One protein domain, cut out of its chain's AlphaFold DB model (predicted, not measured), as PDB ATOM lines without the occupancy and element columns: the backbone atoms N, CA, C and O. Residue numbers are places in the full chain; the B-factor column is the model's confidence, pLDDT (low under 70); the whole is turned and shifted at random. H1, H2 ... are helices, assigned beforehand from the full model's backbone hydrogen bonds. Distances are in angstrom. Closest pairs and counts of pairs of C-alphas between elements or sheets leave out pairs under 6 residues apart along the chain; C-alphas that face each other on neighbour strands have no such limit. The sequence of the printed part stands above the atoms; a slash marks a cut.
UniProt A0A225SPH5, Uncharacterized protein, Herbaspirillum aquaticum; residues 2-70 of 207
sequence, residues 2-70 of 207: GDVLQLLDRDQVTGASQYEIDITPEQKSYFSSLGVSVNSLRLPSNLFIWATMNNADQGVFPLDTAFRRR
ATOM      1  N   GLY A   2     218.484 144.412 221.592       64.88
ATOM      2  CA  GLY A   2     218.288 144.280 220.139       64.88
ATOM      3  C   GLY A   2     217.057 145.005 219.574       64.88
ATOM      4  O   GLY A   2     217.139 145.537 218.473       64.88
ATOM      5  N   ASP A   3     215.958 145.097 220.331       75.38
ATOM      6  CA  ASP A   3     214.698 145.675 219.826       75.38
ATOM      7  C   ASP A   3     214.827 147.162 219.486       75.38
ATOM      8  O   ASP A   3     214.333 147.613 218.459       75.38
ATOM      9  N   VAL A   4     215.607 147.916 220.267       81.75
ATOM     10  CA  VAL A   4     215.878 149.339 219.997       81.75
ATOM     11  C   VAL A   4     216.531 149.544 218.626       81.75
ATOM     12  O   VAL A   4     216.278 150.557 217.980       81.75
ATOM     13  N   LEU A   5     217.328 148.587 218.139       84.81
ATOM     14  CA  LEU A   5     217.949 148.700 216.818       84.81
ATOM     15  C   LEU A   5     216.926 148.603 215.684       84.81
ATOM     16  O   LEU A   5     217.149 149.194 214.634       84.81
ATOM     17  N   GLN A   6     215.796 147.922 215.893       86.06
ATOM     18  CA  GLN A   6     214.727 147.825 214.893       86.06
ATOM     19  C   GLN A   6     214.087 149.189 214.614       86.06
ATOM     20  O   GLN A   6     213.635 149.446 213.503       86.06
ATOM     21  N   LEU A   7     214.108 150.103 215.591       90.06
ATOM     22  CA  LEU A   7     213.622 151.468 215.397       90.06
ATOM     23  C   LEU A   7     214.444 152.255 214.369       90.06
ATOM     24  O   LEU A   7     213.944 153.234 213.811       90.06
ATOM     25  N   LEU A   8     215.696 151.866 214.126       90.56
ATOM     26  CA  LEU A   8     216.559 152.535 213.154       90.56
ATOM     27  C   LEU A   8     216.263 152.103 211.713       90.56
ATOM     28  O   LEU A   8     216.648 152.818 210.794       90.56
ATOM     29  N   ASP A   9     215.553 150.991 211.498       90.12
ATOM     30  CA  ASP A   9     215.062 150.629 210.166       90.12
ATOM     31  C   ASP A   9     213.995 151.653 209.754       90.12
ATOM     32  O   ASP A   9     213.018 151.844 210.478       90.12
ATOM     33  N   ARG A  10     214.189 152.369 208.637       91.00
ATOM     34  CA  ARG A  10     213.308 153.469 208.196       91.00
ATOM     35  C   ARG A  10     212.425 153.038 207.032       91.00
ATOM     36  O   ARG A  10     212.904 152.462 206.061       91.00
ATOM     37  N   ASP A  11     211.143 153.368 207.119       92.19
ATOM     38  CA  ASP A  11     210.191 153.207 206.028       92.19
ATOM     39  C   ASP A  11     210.527 154.173 204.884       92.19
ATOM     40  O   ASP A  11     210.680 155.376 205.100       92.19
ATOM     41  N   GLN A  12     210.636 153.654 203.661       88.06
ATOM     42  CA  GLN A  12     211.117 154.433 202.516       88.06
ATOM     43  C   GLN A  12     210.131 155.511 202.044       88.06
ATOM     44  O   GLN A  12     210.550 156.459 201.385       88.06
ATOM     45  N   VAL A  13     208.839 155.382 202.368       90.75
ATOM     46  CA  VAL A  13     207.791 156.307 201.907       90.75
ATOM     47  C   VAL A  13     207.546 157.410 202.931       90.75
ATOM     48  O   VAL A  13     207.540 158.593 202.601       90.75
ATOM     49  N   THR A  14     207.326 157.026 204.184       91.62
ATOM     50  CA  THR A  14     206.975 157.942 205.275       91.62
ATOM     51  C   THR A  14     208.200 158.506 205.975       91.62
ATOM     52  O   THR A  14     208.104 159.557 206.601       91.62
ATOM     53  N   GLY A  15     209.338 157.813 205.907       89.12
ATOM     54  CA  GLY A  15     210.567 158.176 206.593       89.12
ATOM     55  C   GLY A  15     210.580 157.853 208.084       89.12
ATOM     56  O   GLY A  15     211.611 158.095 208.692       89.12
ATOM     57  N   ALA A  16     209.498 157.344 208.692       93.75
ATOM     58  CA  ALA A  16     209.439 156.936 210.107       93.75
ATOM     59  C   ALA A  16     210.063 155.542 210.328       93.75
ATOM     60  O   ALA A  16     210.404 154.868 209.362       93.75
ATOM     61  N   SER A  17     210.210 155.066 211.575       93.94
ATOM     62  CA  SER A  17     210.678 153.683 211.810       93.94
ATOM     63  C   SER A  17     209.761 152.679 211.115       93.94
ATOM     64  O   SER A  17     208.546 152.835 211.166       93.94
ATOM     65  N   GLN A  18     210.299 151.653 210.474       92.62
ATOM     66  CA  GLN A  18     209.511 150.592 209.854       92.62
ATOM     67  C   GLN A  18     208.820 149.724 210.912       92.62
ATOM     68  O   GLN A  18     207.673 149.325 210.728       92.62
ATOM     69  N   TYR A  19     209.511 149.480 212.026       91.88
ATOM     70  CA  TYR A  19     209.018 148.694 213.149       91.88
ATOM     71  C   TYR A  19     208.746 149.582 214.362       91.88
ATOM     72  O   TYR A  19     209.337 150.655 214.522       91.88
ATOM     73  N   GLU A  20     207.854 149.106 215.220       92.44
ATOM     74  CA  GLU A  20     207.610 149.660 216.547       92.44
ATOM     75  C   GLU A  20     208.146 148.683 217.592       92.44
ATOM     76  O   GLU A  20     208.228 147.481 217.333       92.44
ATOM     77  N   ILE A  21     208.504 149.192 218.766       92.19
ATOM     78  CA  ILE A  21     208.886 148.349 219.903       92.19
ATOM     79  C   ILE A  21     207.865 148.491 221.017       92.19
ATOM     80  O   ILE A  21     207.393 149.598 221.286       92.19
ATOM     81  N   ASP A  22     207.559 147.391 221.691       90.81
ATOM     82  CA  ASP A  22     206.727 147.430 222.886       90.81
ATOM     83  C   ASP A  22     207.461 148.151 224.019       90.81
ATOM     84  O   ASP A  22     208.674 148.003 224.204       90.81
ATOM     85  N   ILE A  23     206.717 148.942 224.789       89.56
ATOM     86  CA  ILE A  23     207.277 149.633 225.951       89.56
ATOM     87  C   ILE A  23     207.222 148.759 227.197       89.56
ATOM     88  O   ILE A  23     206.278 147.996 227.410       89.56
ATOM     89  N   THR A  24     208.204 148.929 228.080       90.50
ATOM     90  CA  THR A  24     208.191 148.253 229.378       90.50
ATOM     91  C   THR A  24     207.116 148.853 230.302       90.50
ATOM     92  O   THR A  24     206.717 150.012 230.126       90.50
ATOM     93  N   PRO A  25     206.637 148.116 231.323       90.94
ATOM     94  CA  PRO A  25     205.690 148.650 232.307       90.94
ATOM     95  C   PRO A  25     206.174 149.937 232.993       90.94
ATOM     96  O   PRO A  25     205.373 150.832 233.280       90.94
ATOM     97  N   GLU A  26     207.484 150.067 233.211       90.81
ATOM     98  CA  GLU A  26     208.115 151.260 233.783       90.81
ATOM     99  C   GLU A  26     207.995 152.450 232.827       90.81
ATOM    100  O   GLU A  26     207.555 153.526 233.234       90.81
ATOM    101  N   GLN A  27     208.312 152.256 231.543       90.44
ATOM    102  CA  GLN A  27     208.153 153.284 230.511       90.44
ATOM    103  C   GLN A  27     206.687 153.699 230.362       90.44
ATOM    104  O   GLN A  27     206.385 154.889 230.290       90.44
ATOM    105  N   LYS A  28     205.759 152.738 230.386       92.00
ATOM    106  CA  LYS A  28     204.316 153.005 230.342       92.00
ATOM    107  C   LYS A  28     203.850 153.847 231.526       92.00
ATOM    108  O   LYS A  28     203.078 154.789 231.343       92.00
ATOM    109  N   SER A  29     204.338 153.532 232.723       92.81
ATOM    110  CA  SER A  29     204.044 154.292 233.943       92.81
ATOM    111  C   SER A  29     204.608 155.712 233.856       92.81
ATOM    112  O   SER A  29     203.914 156.672 234.186       92.81
ATOM    113  N   TYR A  30     205.827 155.857 233.332       93.50
ATOM    114  CA  TYR A  30     206.458 157.152 233.091       93.50
ATOM    115  C   TYR A  30     205.661 158.008 232.097       93.50
ATOM    116  O   TYR A  30     205.277 159.125 232.434       93.50
ATOM    117  N   PHE A  31     205.322 157.491 230.913       92.94
ATOM    118  CA  PHE A  31     204.514 158.241 229.944       92.94
ATOM    119  C   PHE A  31     203.127 158.589 230.493       92.94
ATOM    120  O   PHE A  31     202.674 159.721 230.329       92.94
ATOM    121  N   SER A  32     202.500 157.673 231.234       93.69
ATOM    122  CA  SER A  32     201.214 157.940 231.892       93.69
ATOM    123  C   SER A  32     201.322 159.073 232.917       93.69
ATOM    124  O   SER A  32     200.416 159.900 232.999       93.69
ATOM    125  N   SER A  33     202.440 159.171 233.650       95.25
ATOM    126  CA  SER A  33     202.701 160.294 234.567       95.25
ATOM    127  C   SER A  33     202.830 161.646 233.852       95.25
ATOM    128  O   SER A  33     202.554 162.684 234.447       95.25
ATOM    129  N   LEU A  34     203.182 161.632 232.561       94.94
ATOM    130  CA  LEU A  34     203.203 162.801 231.678       94.94
ATOM    131  C   LEU A  34     201.856 163.046 230.969       94.94
ATOM    132  O   LEU A  34     201.762 163.935 230.125       94.94
ATOM    133  N   GLY A  35     200.817 162.260 231.271       94.69
ATOM    134  CA  GLY A  35     199.511 162.330 230.607       94.69
ATOM    135  C   GLY A  35     199.475 161.699 229.209       94.69
ATOM    136  O   GLY A  35     198.529 161.927 228.460       94.69
ATOM    137  N   VAL A  36     200.486 160.904 228.847       92.94
ATOM    138  CA  VAL A  36     200.617 160.263 227.533       92.94
ATOM    139  C   VAL A  36     200.313 158.770 227.652       92.94
ATOM    140  O   VAL A  36     200.990 158.037 228.368       92.94
ATOM    141  N   SER A  37     199.303 158.297 226.918       90.38
ATOM    142  CA  SER A  37     198.981 156.868 226.834       90.38
ATOM    143  C   SER A  37     199.571 156.272 225.559       90.38
ATOM    144  O   SER A  37     199.101 156.551 224.459       90.38
ATOM    145  N   VAL A  38     200.617 155.462 225.713       90.44
ATOM    146  CA  VAL A  38     201.290 154.746 224.623       90.44
ATOM    147  C   VAL A  38     201.481 153.284 225.015       90.44
ATOM    148  O   VAL A  38     201.574 152.963 226.200       90.44
ATOM    149  N   ASN A  39     201.502 152.397 224.023       88.69
ATOM    150  CA  ASN A  39     201.793 150.970 224.206       88.69
ATOM    151  C   ASN A  39     203.047 150.532 223.436       88.69
ATOM    152  O   ASN A  39     203.662 149.536 223.798       88.69
ATOM    153  N   SER A  40     203.446 151.306 222.427       91.12
ATOM    154  CA  SER A  40     204.624 151.076 221.604       91.12
ATOM    155  C   SER A  40     205.377 152.389 221.367       91.12
ATOM    156  O   SER A  40     204.840 153.485 221.562       91.12
ATOM    157  N   LEU A  41     206.643 152.279 220.973       90.81
ATOM    158  CA  LEU A  41     207.486 153.390 220.541       90.81
ATOM    159  C   LEU A  41     207.839 153.246 219.069       90.81
ATOM    160  O   LEU A  41     208.115 152.153 218.580       90.81
ATOM    161  N   ARG A  42     207.903 154.394 218.397       92.31
ATOM    162  CA  ARG A  42     208.317 154.540 217.004       92.31
ATOM    163  C   ARG A  42     209.128 155.822 216.862       92.31
ATOM    164  O   ARG A  42     208.760 156.834 217.459       92.31
ATOM    165  N   LEU A  43     210.203 155.824 216.070       93.50
ATOM    166  CA  LEU A  43     210.900 157.076 215.767       93.50
ATOM    167  C   LEU A  43     210.174 157.802 214.624       93.50
ATOM    168  O   LEU A  43     209.944 157.200 213.567       93.50
ATOM    169  N   PRO A  44     209.839 159.089 214.794       94.25
ATOM    170  CA  PRO A  44     209.052 159.838 213.822       94.25
ATOM    171  C   PRO A  44     209.881 160.180 212.581       94.25
ATOM    172  O   PRO A  44     211.112 160.157 212.623       94.25
ATOM    173  N   SER A  45     209.221 160.510 211.470       94.56
ATOM    174  CA  SER A  45     209.869 160.767 210.174       94.56
ATOM    175  C   SER A  45     210.758 162.009 210.137       94.56
ATOM    176  O   SER A  45     211.679 162.082 209.333       94.56
ATOM    177  N   ASN A  46     210.519 162.963 211.035       94.94
ATOM    178  CA  ASN A  46     211.305 164.184 211.183       94.94
ATOM    179  C   ASN A  46     212.534 164.027 212.100       94.94
ATOM    180  O   ASN A  46     213.214 165.017 212.364       94.94
ATOM    181  N   LEU A  47     212.820 162.818 212.604       93.25
ATOM    182  CA  LEU A  47     214.052 162.532 213.336       93.25
ATOM    183  C   LEU A  47     215.153 162.081 212.372       93.25
ATOM    184  O   LEU A  47     215.023 161.053 211.708       93.25
ATOM    185  N   PHE A  48     216.266 162.809 212.380       90.62
ATOM    186  CA  PHE A  48     217.482 162.470 211.649       90.62
ATOM    187  C   PHE A  48     218.631 162.258 212.628       90.62
ATOM    188  O   PHE A  48     218.762 162.992 213.608       90.62
ATOM    189  N   ILE A  49     219.465 161.255 212.357       89.62
ATOM    190  CA  ILE A  49     220.650 160.957 213.157       89.62
ATOM    191  C   ILE A  49     221.858 161.005 212.227       89.62
ATOM    192  O   ILE A  49     221.972 160.199 211.305       89.62
ATOM    193  N   TRP A  50     222.759 161.945 212.490       91.00
ATOM    194  CA  TRP A  50     224.073 162.008 211.863       91.00
ATOM    195  C   TRP A  50     225.132 161.738 212.918       91.00
ATOM    196  O   TRP A  50     225.061 162.261 214.029       91.00
ATOM    197  N   ALA A  51     226.109 160.916 212.565       89.25
ATOM    198  CA  ALA A  51     227.223 160.576 213.428       89.25
ATOM    199  C   ALA A  51     228.503 160.510 212.597       89.25
ATOM    200  O   ALA A  51     228.470 160.178 211.411       89.25
ATOM    201  N   THR A  52     229.631 160.815 213.231       86.56
ATOM    202  CA  THR A  52     230.962 160.591 212.673       86.56
ATOM    203  C   THR A  52     231.620 159.442 213.423       86.56
ATOM    204  O   THR A  52     231.362 159.217 214.605       86.56
ATOM    205  N   MET A  53     232.446 158.677 212.723       83.19
ATOM    206  CA  MET A  53     233.156 157.541 213.291       83.19
ATOM    207  C   MET A  53     234.559 157.517 212.706       83.19
ATOM    208  O   MET A  53     234.720 157.515 211.487       83.19
ATOM    209  N   ASN A  54     235.562 157.500 213.576       80.00
ATOM    210  CA  ASN A  54     236.944 157.321 213.168       80.00
ATOM    211  C   ASN A  54     237.249 155.821 213.070       80.00
ATOM    212  O   ASN A  54     237.329 155.133 214.083       80.00
ATOM    213  N   ASN A  55     237.418 155.309 211.852       69.31
ATOM    214  CA  ASN A  55     237.689 153.884 211.628       69.31
ATOM    215  C   ASN A  55     239.069 153.427 212.129       69.31
ATOM    216  O   ASN A  55     239.286 152.224 212.258       69.31
ATOM    217  N   ALA A  56     239.991 154.355 212.403       68.06
ATOM    218  CA  ALA A  56     241.323 154.044 212.917       68.06
ATOM    219  C   ALA A  56     241.333 153.683 214.413       68.06
ATOM    220  O   ALA A  56     242.272 153.046 214.895       68.06
ATOM    221  N   ASP A  57     240.301 154.077 215.166       70.44
ATOM    222  CA  ASP A  57     240.283 153.890 216.613       70.44
ATOM    223  C   ASP A  57     239.952 152.437 216.982       70.44
ATOM    224  O   ASP A  57     238.898 151.896 216.641       70.44
ATOM    225  N   GLN A  58     240.828 151.806 217.772       58.12
ATOM    226  CA  GLN A  58     240.676 150.413 218.225       58.12
ATOM    227  C   GLN A  58     239.365 150.149 219.002       58.12
ATOM    228  O   GLN A  58     238.924 149.005 219.093       58.12
ATOM    229  N   GLY A  59     238.706 151.192 219.523       60.56
ATOM    230  CA  GLY A  59     237.405 151.098 220.198       60.56
ATOM    231  C   GLY A  59     236.212 150.831 219.269       60.56
ATOM    232  O   GLY A  59     235.138 150.475 219.749       60.56
ATOM    233  N   VAL A  60     236.386 150.963 217.951       57.56
ATOM    234  CA  VAL A  60     235.332 150.757 216.937       57.56
ATOM    235  C   VAL A  60     235.184 149.273 216.550       57.56
ATOM    236  O   VAL A  60     234.184 148.864 215.949       57.56
ATOM    237  N   PHE A  61     236.142 148.427 216.945       55.69
ATOM    238  CA  PHE A  61     236.240 147.046 216.472       55.69
ATOM    239  C   PHE A  61     235.216 146.028 217.008       55.69
ATOM    240  O   PHE A  61     235.089 144.976 216.377       55.69
ATOM    241  N   PRO A  62     234.391 146.304 218.036       61.28
ATOM    242  CA  PRO A  62     233.217 145.483 218.296       61.28
ATOM    243  C   PRO A  62     231.907 146.236 218.019       61.28
ATOM    244  O   PRO A  62     230.937 146.065 218.752       61.28
ATOM    245  N   LEU A  63     231.828 147.070 216.971       69.44
ATOM    246  CA  LEU A  63     230.513 147.516 216.501       69.44
ATOM    247  C   LEU A  63     229.743 146.341 215.893       69.44
ATOM    248  O   LEU A  63     230.186 145.717 214.923       69.44
ATOM    249  N   ASP A  64     228.572 146.065 216.462       77.12
ATOM    250  CA  ASP A  64     227.682 145.002 216.018       77.12
ATOM    251  C   ASP A  64     227.300 145.164 214.536       77.12
ATOM    252  O   ASP A  64     226.971 146.253 214.051       77.12
ATOM    253  N   THR A  65     227.343 144.061 213.789       78.94
ATOM    254  CA  THR A  65     227.071 144.079 212.344       78.94
ATOM    255  C   THR A  65     225.638 144.505 212.015       78.94
ATOM    256  O   THR A  65     225.420 145.132 210.977       78.94
ATOM    257  N   ALA A  66     224.665 144.206 212.880       80.62
ATOM    258  CA  ALA A  66     223.274 144.600 212.709       80.62
ATOM    259  C   ALA A  66     223.071 146.089 213.012       80.62
ATOM    260  O   ALA A  66     222.227 146.711 212.372       80.62
ATOM    261  N   PHE A  67     223.857 146.678 213.918       83.19
ATOM    262  CA  PHE A  67     223.903 148.134 214.064       83.19
ATOM    263  C   PHE A  67     224.413 148.782 212.778       83.19
ATOM    264  O   PHE A  67     223.720 149.620 212.212       83.19
ATOM    265  N   ARG A  68     225.565 148.335 212.254       81.94
ATOM    266  CA  ARG A  68     226.168 148.940 211.054       81.94
ATOM    267  C   ARG A  68     225.237 148.934 209.842       81.94
ATOM    268  O   ARG A  68     225.078 149.958 209.196       81.94
ATOM    269  N   ARG A  69     224.559 147.819 209.560       83.00
ATOM    270  CA  ARG A  69     223.661 147.688 208.390       83.00
ATOM    271  C   ARG A  69     222.525 148.723 208.321       83.00
ATOM    272  O   ARG A  69     221.928 148.856 207.262       83.00
ATOM    273  N   ARG A  70     222.220 149.423 209.420       86.69
ATOM    274  CA  ARG A  70     221.129 150.411 209.521       86.69
ATOM    275  C   ARG A  70     221.572 151.853 209.295       86.69
ATOM    276  O   ARG A  70     220.744 152.758 209.303       86.69
TER     277      ARG A  70
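Overview. This is residues 2 to 70 of the 207 residues of an uncharacterized protein of Herbaspirillum aquaticum (UniProt A0A225SPH5). Little regular structure is formed here: a loose, elongated chain of long loops bears three short helices, with H2 toward one end of the longest axis and the free-standing loop of residues 50 to 65 sticking out at the other. H1 and H3 lie near each other between these ends. The printed part has 69 residues, with H1, H2 and H3 in that order and no named strand; the class is all helix, with only 17 residues in named elements. It is loose, with a radius of gyration of the C-alphas of 15.3 A and spans of 46 by 30 by 17 A.

Along the chain. H1 is residues 3 to 6, beginning at C-alpha 3 (214.698, 145.675, 219.826). H2 is residues 25 to 33, 12.2 A long. H3 is residues 65 to 68, ending at C-alpha 68 (226.168, 148.940, 211.054).

Arrangement. H1 and H3 are close but not clearly touching; their closest C-alphas, of Leu 5 and Phe 67, are 6.6 A apart. H2 is apart from both. Residues 21 to 22 pair antiparallel with residues 40 to 41. In H2 every O i to N i+4 pair is within hydrogen-bond range; H1 and H3 are too short for such a pair.

Size, cuts and confidence. The farthest C-alphas, of Gly 35 and Ala 56, are 46.2 A apart. The printed part has no cut, and both links are long. Residues 2, 55 to 56 and 58 to 63 have pLDDT under 70.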